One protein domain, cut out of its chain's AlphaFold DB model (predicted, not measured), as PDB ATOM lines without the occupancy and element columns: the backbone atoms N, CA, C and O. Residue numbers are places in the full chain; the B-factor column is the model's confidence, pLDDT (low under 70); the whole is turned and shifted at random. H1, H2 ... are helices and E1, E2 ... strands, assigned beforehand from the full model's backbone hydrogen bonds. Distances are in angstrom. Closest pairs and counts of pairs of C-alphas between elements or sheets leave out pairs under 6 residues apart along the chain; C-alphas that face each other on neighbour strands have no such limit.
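What this domain is: This is residues 6 to 64 of the 65 residues of an uncharacterized protein of Nitrosopumilus sp (UniProt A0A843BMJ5). Two small parts are joined end to end: a three-stranded antiparallel sheet, E1 to E3, and beyond it a two-stranded ribbon, E4 and E5, with the short helix H1 packed on it. E3 runs on into E4, and between E4 and H1 a long loop, residues 33 to 48, reaches out past the end of E4 and folds back. The printed part has 59 residues, with one named helix and five named strands, in the order E1 E2 E3 E4 H1 E5 along the chain; the class is mixed, helices and strands, and 28 residues, under half of those printed, are in named elements. The whole is loose, with a radius of gyration of the C-alphas of 13.9 A, and is a rod spanning 47 by 19 by 14 A.

How they stand to each other: E1, residues 6 to 9, E2, residues 13 to 17, and E3, residues 22 to 26, form a meander, each strand the antiparallel neighbour of the one before. E1 and E2 are a hairpin at 177 degrees, with N 6 and O 17 2.8 A apart, within hydrogen-bond range. E2 and E3 are a hairpin at 165 degrees, with N 14 and O 25 2.9 A apart, within that range. E1 and E3 are the edge strands. E3 runs on into E4, residues 29 to 32, across a break of 2 residues, at 46 degrees. Residues 29 to 30 of E4 also pair, antiparallel, with residues 46 to 47. H1, residues 49 to 54, comes closest to E4 at the C-alphas of Ala 30 and Ala 51, 4.7 A apart. H1 only grazes the sheet of E1, E2 and E3, with its residues 49 to 52. Every O i to N i+4 pair of H1 is within hydrogen-bond range. E5, residues 60 to 63, is the antiparallel neighbour of E4 at 158 degrees, with N 61 and O 31 2.8 A apart, within that range. E5 is apart from E1, E2 and E3.

Where its parts are: E1 begins at C-alpha 6, (33.893, 49.548, -8.004). E2 is 13.1 A long from first to last C-alpha, and E3 is 14.1 A. E4 is 10.8 A long and begins at C-alpha 29, (29.857, 30.212, -2.983). H1 is 8.8 A long. E5 ends at C-alpha 63, (32.884, 26.555, -5.738).

The domain as a whole: The two C-alphas farthest apart are those of Asp 19 and Glu 36, at 47.1 A. The printed part, residues 6 to 64, has no cut. The link from E4 to H1, 16 residues, is long; the other links are tight. The mean pLDDT of the printed part is 88.4, and residues 39 to 42 are under 70.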
ATOM      1  N   SER A   6      32.777  50.190  -7.315       94.81
ATOM      2  CA  SER A   6      33.893  49.548  -8.004       94.81
ATOM      3  C   SER A   6      34.048  48.124  -7.484       94.81
ATOM      4  O   SER A   6      34.089  47.912  -6.268       94.81
ATOM      5  N   LEU A   7      34.147  47.160  -8.399       94.94
ATOM      6  CA  LEU A   7      34.298  45.740  -8.093       94.94
ATOM      7  C   LEU A   7      35.603  45.209  -8.690       94.94
ATOM      8  O   LEU A   7      35.872  45.405  -9.871       94.94
ATOM      9  N   ASP A   8      36.377  44.515  -7.864       95.12
ATOM     10  CA  ASP A   8      37.515  43.686  -8.263       95.12
ATOM     11  C   ASP A   8      37.148  42.230  -7.955       95.12
ATOM     12  O   ASP A   8      36.969  41.864  -6.788       95.12
ATOM     13  N   ILE A   9      36.960  41.426  -9.003       93.06
ATOM     14  CA  ILE A   9      36.533  40.025  -8.914       93.06
ATOM     15  C   ILE A   9      37.765  39.142  -9.116       93.06
ATOM     16  O   ILE A   9      38.012  38.607 -10.196       93.06
ATOM     17  N   GLY A  10      38.569  39.027  -8.062       90.75
ATOM     18  CA  GLY A  10      39.705  38.117  -8.031       90.75
ATOM     19  C   GLY A  10      39.275  36.680  -7.733       90.75
ATOM     20  O   GLY A  10      38.274  36.434  -7.067       90.75
ATOM     21  N   THR A  11      40.089  35.713  -8.150       89.62
ATOM     22  CA  THR A  11      39.829  34.275  -7.930       89.62
ATOM     23  C   THR A  11      39.945  33.841  -6.465       89.62
ATOM     24  O   THR A  11      39.411  32.804  -6.080       89.62
ATOM     25  N   GLY A  12      40.656  34.613  -5.636       92.06
ATOM     26  CA  GLY A  12      40.731  34.396  -4.188       92.06
ATOM     27  C   GLY A  12      39.724  35.235  -3.401       92.06
ATOM     28  O   GLY A  12      39.079  34.739  -2.478       92.06
ATOM     29  N   PHE A  13      39.575  36.508  -3.770       94.44
ATOM     30  CA  PHE A  13      38.753  37.476  -3.049       94.44
ATOM     31  C   PHE A  13      38.045  38.417  -4.012       94.44
ATOM     32  O   PHE A  13      38.649  38.897  -4.971       94.44
ATOM     33  N   VAL A  14      36.809  38.761  -3.666       95.62
ATOM     34  CA  VAL A  14      36.101  39.899  -4.242       95.62
ATOM     35  C   VAL A  14      36.316  41.102  -3.334       95.62
ATOM     36  O   VAL A  14      36.179  41.011  -2.109       95.62
ATOM     37  N   LYS A  15      36.647  42.245  -3.930       96.06
ATOM     38  CA  LYS A  15      36.718  43.532  -3.236       96.06
ATOM     39  C   LYS A  15      35.682  44.465  -3.840       96.06
ATOM     40  O   LYS A  15      35.630  44.635  -5.055       96.06
ATOM     41  N   ALA A  16      34.880  45.088  -2.986       95.12
ATOM     42  CA  ALA A  16      33.915  46.096  -3.389       95.12
ATOM     43  C   ALA A  16      34.203  47.411  -2.663       95.12
ATOM     44  O   ALA A  16      34.415  47.441  -1.447       95.12
ATOM     45  N   CYS A  17      34.206  48.505  -3.416       96.19
ATOM     46  CA  CYS A  17      34.437  49.847  -2.904       96.19
ATOM     47  C   CYS A  17      33.331  50.777  -3.392       96.19
ATOM     48  O   CYS A  17      32.999  50.781  -4.573       96.19
ATOM     49  N   SER A  18      32.811  51.606  -2.498       94.56
ATOM     50  CA  SER A  18      32.043  52.797  -2.844       94.56
ATOM     51  C   SER A  18      32.704  54.032  -2.222       94.56
ATOM     52  O   SER A  18      33.748  53.938  -1.574       94.56
ATOM     53  N   ASP A  19      32.085  55.186  -2.415       92.56
ATOM     54  CA  ASP A  19      32.387  56.451  -1.738       92.56
ATOM     55  C   ASP A  19      32.358  56.379  -0.196       92.56
ATOM     56  O   ASP A  19      33.105  57.094   0.466       92.56
ATOM     57  N   ILE A  20      31.525  55.504   0.376       92.50
ATOM     58  CA  ILE A  20      31.289  55.405   1.826       92.50
ATOM     59  C   ILE A  20      31.875  54.153   2.489       92.50
ATOM     60  O   ILE A  20      32.055  54.140   3.707       92.50
ATOM     61  N   LYS A  21      32.124  53.069   1.744       94.12
ATOM     62  CA  LYS A  21      32.507  51.782   2.347       94.12
ATOM     63  C   LYS A  21      33.422  50.962   1.448       94.12
ATOM     64  O   LYS A  21      33.318  50.989   0.226       94.12
ATOM     65  N   LYS A  22      34.282  50.174   2.090       95.50
ATOM     66  CA  LYS A  22      35.117  49.145   1.467       95.50
ATOM     67  C   LYS A  22      34.834  47.809   2.134       95.50
ATOM     68  O   LYS A  22      34.754  47.746   3.361       95.50
ATOM     69  N   VAL A  23      34.665  46.759   1.340       95.19
ATOM     70  CA  VAL A  23      34.492  45.386   1.821       95.19
ATOM     71  C   VAL A  23      35.331  44.429   0.986       95.19
ATOM     72  O   VAL A  23      35.524  44.635  -0.212       95.19
ATOM     73  N   GLN A  24      35.820  43.377   1.631       95.62
ATOM     74  CA  GLN A  24      36.526  42.274   0.998       95.62
ATOM     75  C   GLN A  24      35.966  40.971   1.561       95.62
ATOM     76  O   GLN A  24      35.790  40.852   2.773       95.62
ATOM     77  N   PHE A  25      35.700  40.004   0.692       94.81
ATOM     78  CA  PHE A  25      35.220  38.684   1.086       94.81
ATOM     79  C   PHE A  25      35.770  37.599   0.150       94.81
ATOM     80  O   PHE A  25      36.145  37.911  -0.984       94.81
ATOM     81  N   PRO A  26      35.879  36.340   0.615       95.50
ATOM     82  CA  PRO A  26      36.317  35.229  -0.225       95.50
ATOM     83  C   PRO A  26      35.481  35.120  -1.504       95.50
ATOM     84  O   PRO A  26      34.260  35.262  -1.464       95.50
ATOM     85  N   ALA A  27      36.121  34.844  -2.638       94.94
ATOM     86  CA  ALA A  27      35.426  34.597  -3.901       94.94
ATOM     87  C   ALA A  27      34.894  33.155  -3.936       94.94
ATOM     88  O   ALA A  27      35.368  32.316  -4.698       94.94
ATOM     89  N   LEU A  28      33.959  32.853  -3.036       94.50
ATOM     90  CA  LEU A  28      33.398  31.520  -2.841       94.50
ATOM     91  C   LEU A  28      31.880  31.582  -2.771       94.50
ATOM     92  O   LEU A  28      31.307  32.526  -2.220       94.50
ATOM     93  N   TYR A  29      31.249  30.525  -3.257       93.12
ATOM     94  CA  TYR A  29      29.857  30.212  -2.983       93.12
ATOM     95  C   TYR A  29      29.732  28.733  -2.626       93.12
ATOM     96  O   TYR A  29      30.518  27.905  -3.093       93.12
ATOM     97  N   ALA A  30      28.782  28.411  -1.755       92.81
ATOM     98  CA  ALA A  30      28.584  27.056  -1.276       92.81
ATOM     99  C   ALA A  30      27.107  26.694  -1.166       92.81
ATOM    100  O   ALA A  30      26.250  27.555  -0.958       92.81
ATOM    101  N   TYR A  31      26.833  25.402  -1.277       90.75
ATOM    102  CA  TYR A  31      25.543  24.792  -0.978       90.75
ATOM    103  C   TYR A  31      25.753  23.456  -0.280       90.75
ATOM    104  O   TYR A  31      26.846  22.891  -0.351       90.75
ATOM    105  N   ARG A  32      24.726  22.940   0.390       87.75
ATOM    106  CA  ARG A  32      24.717  21.573   0.906       87.75
ATOM    107  C   ARG A  32      23.902  20.697  -0.034       87.75
ATOM    108  O   ARG A  32      22.887  21.113  -0.593       87.75
ATOM    109  N   GLU A  33      24.371  19.482  -0.271       82.50
ATOM    110  CA  GLU A  33      23.545  18.486  -0.940       82.50
ATOM    111  C   GLU A  33      22.380  18.133  -0.022       82.50
ATOM    112  O   GLU A  33      22.593  17.740   1.130       82.50
ATOM    113  N   ALA A  34      21.161  18.285  -0.540       77.50
ATOM    114  CA  ALA A  34      19.963  17.893   0.179       77.50
ATOM    115  C   ALA A  34      20.012  16.392   0.488       77.50
ATOM    116  O   ALA A  34      20.397  15.572  -0.353       77.50
ATOM    117  N   GLY A  35      19.635  16.031   1.712       76.19
ATOM    118  CA  GLY A  35      19.383  14.635   2.056       76.19
ATOM    119  C   GLY A  35      18.181  14.070   1.291       76.19
ATOM    120  O   GLY A  35      17.378  14.811   0.736       76.19
ATOM    121  N   GLU A  36      18.003  12.747   1.334       77.44
ATOM    122  CA  GLU A  36      16.868  12.044   0.695       77.44
ATOM    123  C   GLU A  36      15.480  12.543   1.149       77.44
ATOM    124  O   GLU A  36      14.476  12.257   0.505       77.44
ATOM    125  N   TRP A  37      15.433  13.297   2.250       79.56
ATOM    126  CA  TRP A  37      14.223  13.810   2.894       79.56
ATOM    127  C   TRP A  37      14.116  15.341   2.863       79.56
ATOM    128  O   TRP A  37      13.220  15.900   3.492       79.56
ATOM    129  N   GLU A  38      15.036  16.032   2.183       75.25
ATOM    130  CA  GLU A  38      15.045  17.491   2.074       75.25
ATOM    131  C   GLU A  38      14.656  17.931   0.658       75.25
ATOM    132  O   GLU A  38      15.266  17.526  -0.330       75.25
ATOM    133  N   ASP A  39      13.671  18.823   0.556       68.69
ATOM    134  CA  ASP A  39      13.379  19.502  -0.705       68.69
ATOM    135  C   ASP A  39      14.492  20.511  -1.011       68.69
ATOM    136  O   ASP A  39      14.727  21.458  -0.251       68.69
ATOM    137  N   GLN A  40      15.164  20.346  -2.151       66.31
ATOM    138  CA  GLN A  40      16.218  21.263  -2.576       66.31
ATOM    139  C   GLN A  40      15.594  22.586  -3.061       66.31
ATOM    140  O   GLN A  40      15.134  22.695  -4.197       66.31
ATOM    141  N   LYS A  41      15.530  23.596  -2.182       59.94
ATOM    142  CA  LYS A  41      14.887  24.893  -2.477       59.94
ATOM    143  C   LYS A  41      15.789  25.890  -3.206       59.94
ATOM    144  O   LYS A  41      15.299  26.615  -4.066       59.94
ATOM    145  N   GLU A  42      17.086  25.929  -2.894       63.94
ATOM    146  CA  GLU A  42      18.049  26.855  -3.503       63.94
ATOM    147  C   GLU A  42      19.374  26.148  -3.810       63.94
ATOM    148  O   GLU A  42      19.848  25.323  -3.034       63.94
ATOM    149  N   ARG A  43      19.988  26.476  -4.957       73.69
ATOM    150  CA  ARG A  43      21.265  25.874  -5.386       73.69
ATOM    151  C   ARG A  43      22.488  26.510  -4.717       73.69
ATOM    152  O   ARG A  43      23.571  25.958  -4.831       73.69
ATOM    153  N   ILE A  44      22.354  27.673  -4.078       83.81
ATOM    154  CA  ILE A  44      23.441  28.354  -3.359       83.81
ATOM    155  C   ILE A  44      22.901  28.797  -2.003       83.81
ATOM    156  O   ILE A  44      21.969  29.589  -1.956       83.81
ATOM    157  N   GLU A  45      23.508  28.315  -0.921       86.81
ATOM    158  CA  GLU A  45      23.107  28.624   0.460       86.81
ATOM    159  C   GLU A  45      23.954  29.731   1.096       86.81
ATOM    160  O   GLU A  45      23.545  30.345   2.079       86.81
ATOM    161  N   GLY A  46      25.141  30.018   0.554       91.38
ATOM    162  CA  GLY A  46      25.975  31.098   1.070       91.38
ATOM    163  C   GLY A  46      27.090  31.524   0.128       91.38
ATOM    164  O   GLY A  46      27.498  30.789  -0.771       91.38
ATOM    165  N   THR A  47      27.597  32.736   0.354       93.00
ATOM    166  CA  THR A  47      28.719  33.331  -0.387       93.00
ATOM    167  C   THR A  47      29.735  33.941   0.577       93.00
ATOM    168  O   THR A  47      29.435  34.196   1.746       93.00
ATOM    169  N   GLY A  48      30.967  34.159   0.120       93.94
ATOM    170  CA  GLY A  48      31.998  34.800   0.930       93.94
ATOM    171  C   GLY A  48      32.332  34.015   2.196       93.94
ATOM    172  O   GLY A  48      32.692  32.844   2.138       93.94
ATOM    173  N   ILE A  49      32.234  34.677   3.352       94.25
ATOM    174  CA  ILE A  49      32.533  34.064   4.655       94.25
ATOM    175  C   ILE A  49      31.516  32.970   5.000       94.25
ATOM    176  O   ILE A  49      31.882  31.969   5.610       94.25
ATOM    177  N   ASP A  50      30.257  33.118   4.593       93.31
ATOM    178  CA  ASP A  50      29.240  32.114   4.906       93.31
ATOM    179  C   ASP A  50      29.448  30.838   4.088       93.31
ATOM    180  O   ASP A  50      29.250  29.747   4.612       93.31
ATOM    181  N   ALA A  51      29.987  30.945   2.868       93.38
ATOM    182  CA  ALA A  51      30.430  29.776   2.110       93.38
ATOM    183  C   ALA A  51      31.552  28.998   2.827       93.38
ATOM    184  O   ALA A  51      31.574  27.770   2.780       93.38
ATOM    185  N   VAL A  52      32.452  29.694   3.535       92.06
ATOM    186  CA  VAL A  52      33.493  29.052   4.358       92.06
ATOM    187  C   VAL A  52      32.869  28.306   5.535       92.06
ATOM    188  O   VAL A  52      33.214  27.154   5.767       92.06
ATOM    189  N   LYS A  53      31.902  28.901   6.237       93.56
ATOM    190  CA  LYS A  53      31.200  28.211   7.336       93.56
ATOM    191  C   LYS A  53      30.412  26.998   6.844       93.56
ATOM    192  O   LYS A  53      30.390  25.964   7.495       93.56
ATOM    193  N   ILE A  54      29.780  27.104   5.675       90.81
ATOM    194  CA  ILE A  54      29.054  25.986   5.060       90.81
ATOM    195  C   ILE A  54      30.017  24.846   4.697       90.81
ATOM    196  O   ILE A  54      29.627  23.687   4.801       90.81
ATOM    197  N   SER A  55      31.274  25.149   4.350       88.38
ATOM    198  CA  SER A  55      32.288  24.130   4.036       88.38
ATOM    199  C   SER A  55      32.607  23.176   5.194       88.38
ATOM    200  O   SER A  55      33.141  22.092   4.976       88.38
ATOM    201  N   GLU A  56      32.249  23.546   6.426       91.25
ATOM    202  CA  GLU A  56      32.431  22.703   7.610       91.25
ATOM    203  C   GLU A  56      31.410  21.550   7.671       91.25
ATOM    204  O   GLU A  56      31.578  20.612   8.450       91.25
ATOM    205  N   TYR A  57      30.357  21.581   6.842       88.38
ATOM    206  CA  TYR A  57      29.326  20.545   6.825       88.38
ATOM    207  C   TYR A  57      29.724  19.350   5.932       88.38
ATOM    208  O   TYR A  57      30.192  19.563   4.810       88.38
ATOM    209  N   PRO A  58      29.446  18.092   6.346       80.38
ATOM    210  CA  PRO A  58      29.926  16.872   5.672       80.38
ATOM    211  C   PRO A  58      29.443  16.631   4.231       80.38
ATOM    212  O   PRO A  58      29.948  15.732   3.567       80.38
ATOM    213  N   LYS A  59      28.456  17.396   3.751       85.94
ATOM    214  CA  LYS A  59      27.906  17.323   2.384       85.94
ATOM    215  C   LYS A  59      27.808  18.702   1.739       85.94
ATOM    216  O   LYS A  59      26.823  19.034   1.090       85.94
ATOM    217  N   SER A  60      28.795  19.546   2.003       89.25
ATOM    218  CA  SER A  60      28.885  20.862   1.387       89.25
ATOM    219  C   SER A  60      29.683  20.807   0.085       89.25
ATOM    220  O   SER A  60      30.698  20.121  -0.024       89.25
ATOM    221  N   VAL A  61      29.221  21.551  -0.911       89.62
ATOM    222  CA  VAL A  61      29.930  21.802  -2.163       89.62
ATOM    223  C   VAL A  61      30.345  23.260  -2.165       89.62
ATOM    224  O   VAL A  61      29.503  24.148  -2.045       89.62
ATOM    225  N   VAL A  62      31.645  23.506  -2.315       90.94
ATOM    226  CA  VAL A  62      32.226  24.848  -2.392       90.94
ATOM    227  C   VAL A  62      32.782  25.063  -3.788       90.94
ATOM    228  O   VAL A  62      33.537  24.238  -4.300       90.94
ATOM    229  N   MET A  63      32.440  26.191  -4.398       89.25
ATOM    230  CA  MET A  63      32.884  26.555  -5.738       89.25
ATOM    231  C   MET A  63      33.455  27.969  -5.761       89.25
ATOM    232  O   MET A  63      33.151  28.812  -4.911       89.25
ATOM    233  N   ARG A  64      34.291  28.209  -6.769       85.12
ATOM    234  CA  ARG A  64      34.794  29.533  -7.138       85.12
ATOM    235  C   ARG A  64      34.058  30.010  -8.396       85.12
ATOM    236  O   ARG A  64      33.718  29.153  -9.213       85.12
TER     237      ARG A  64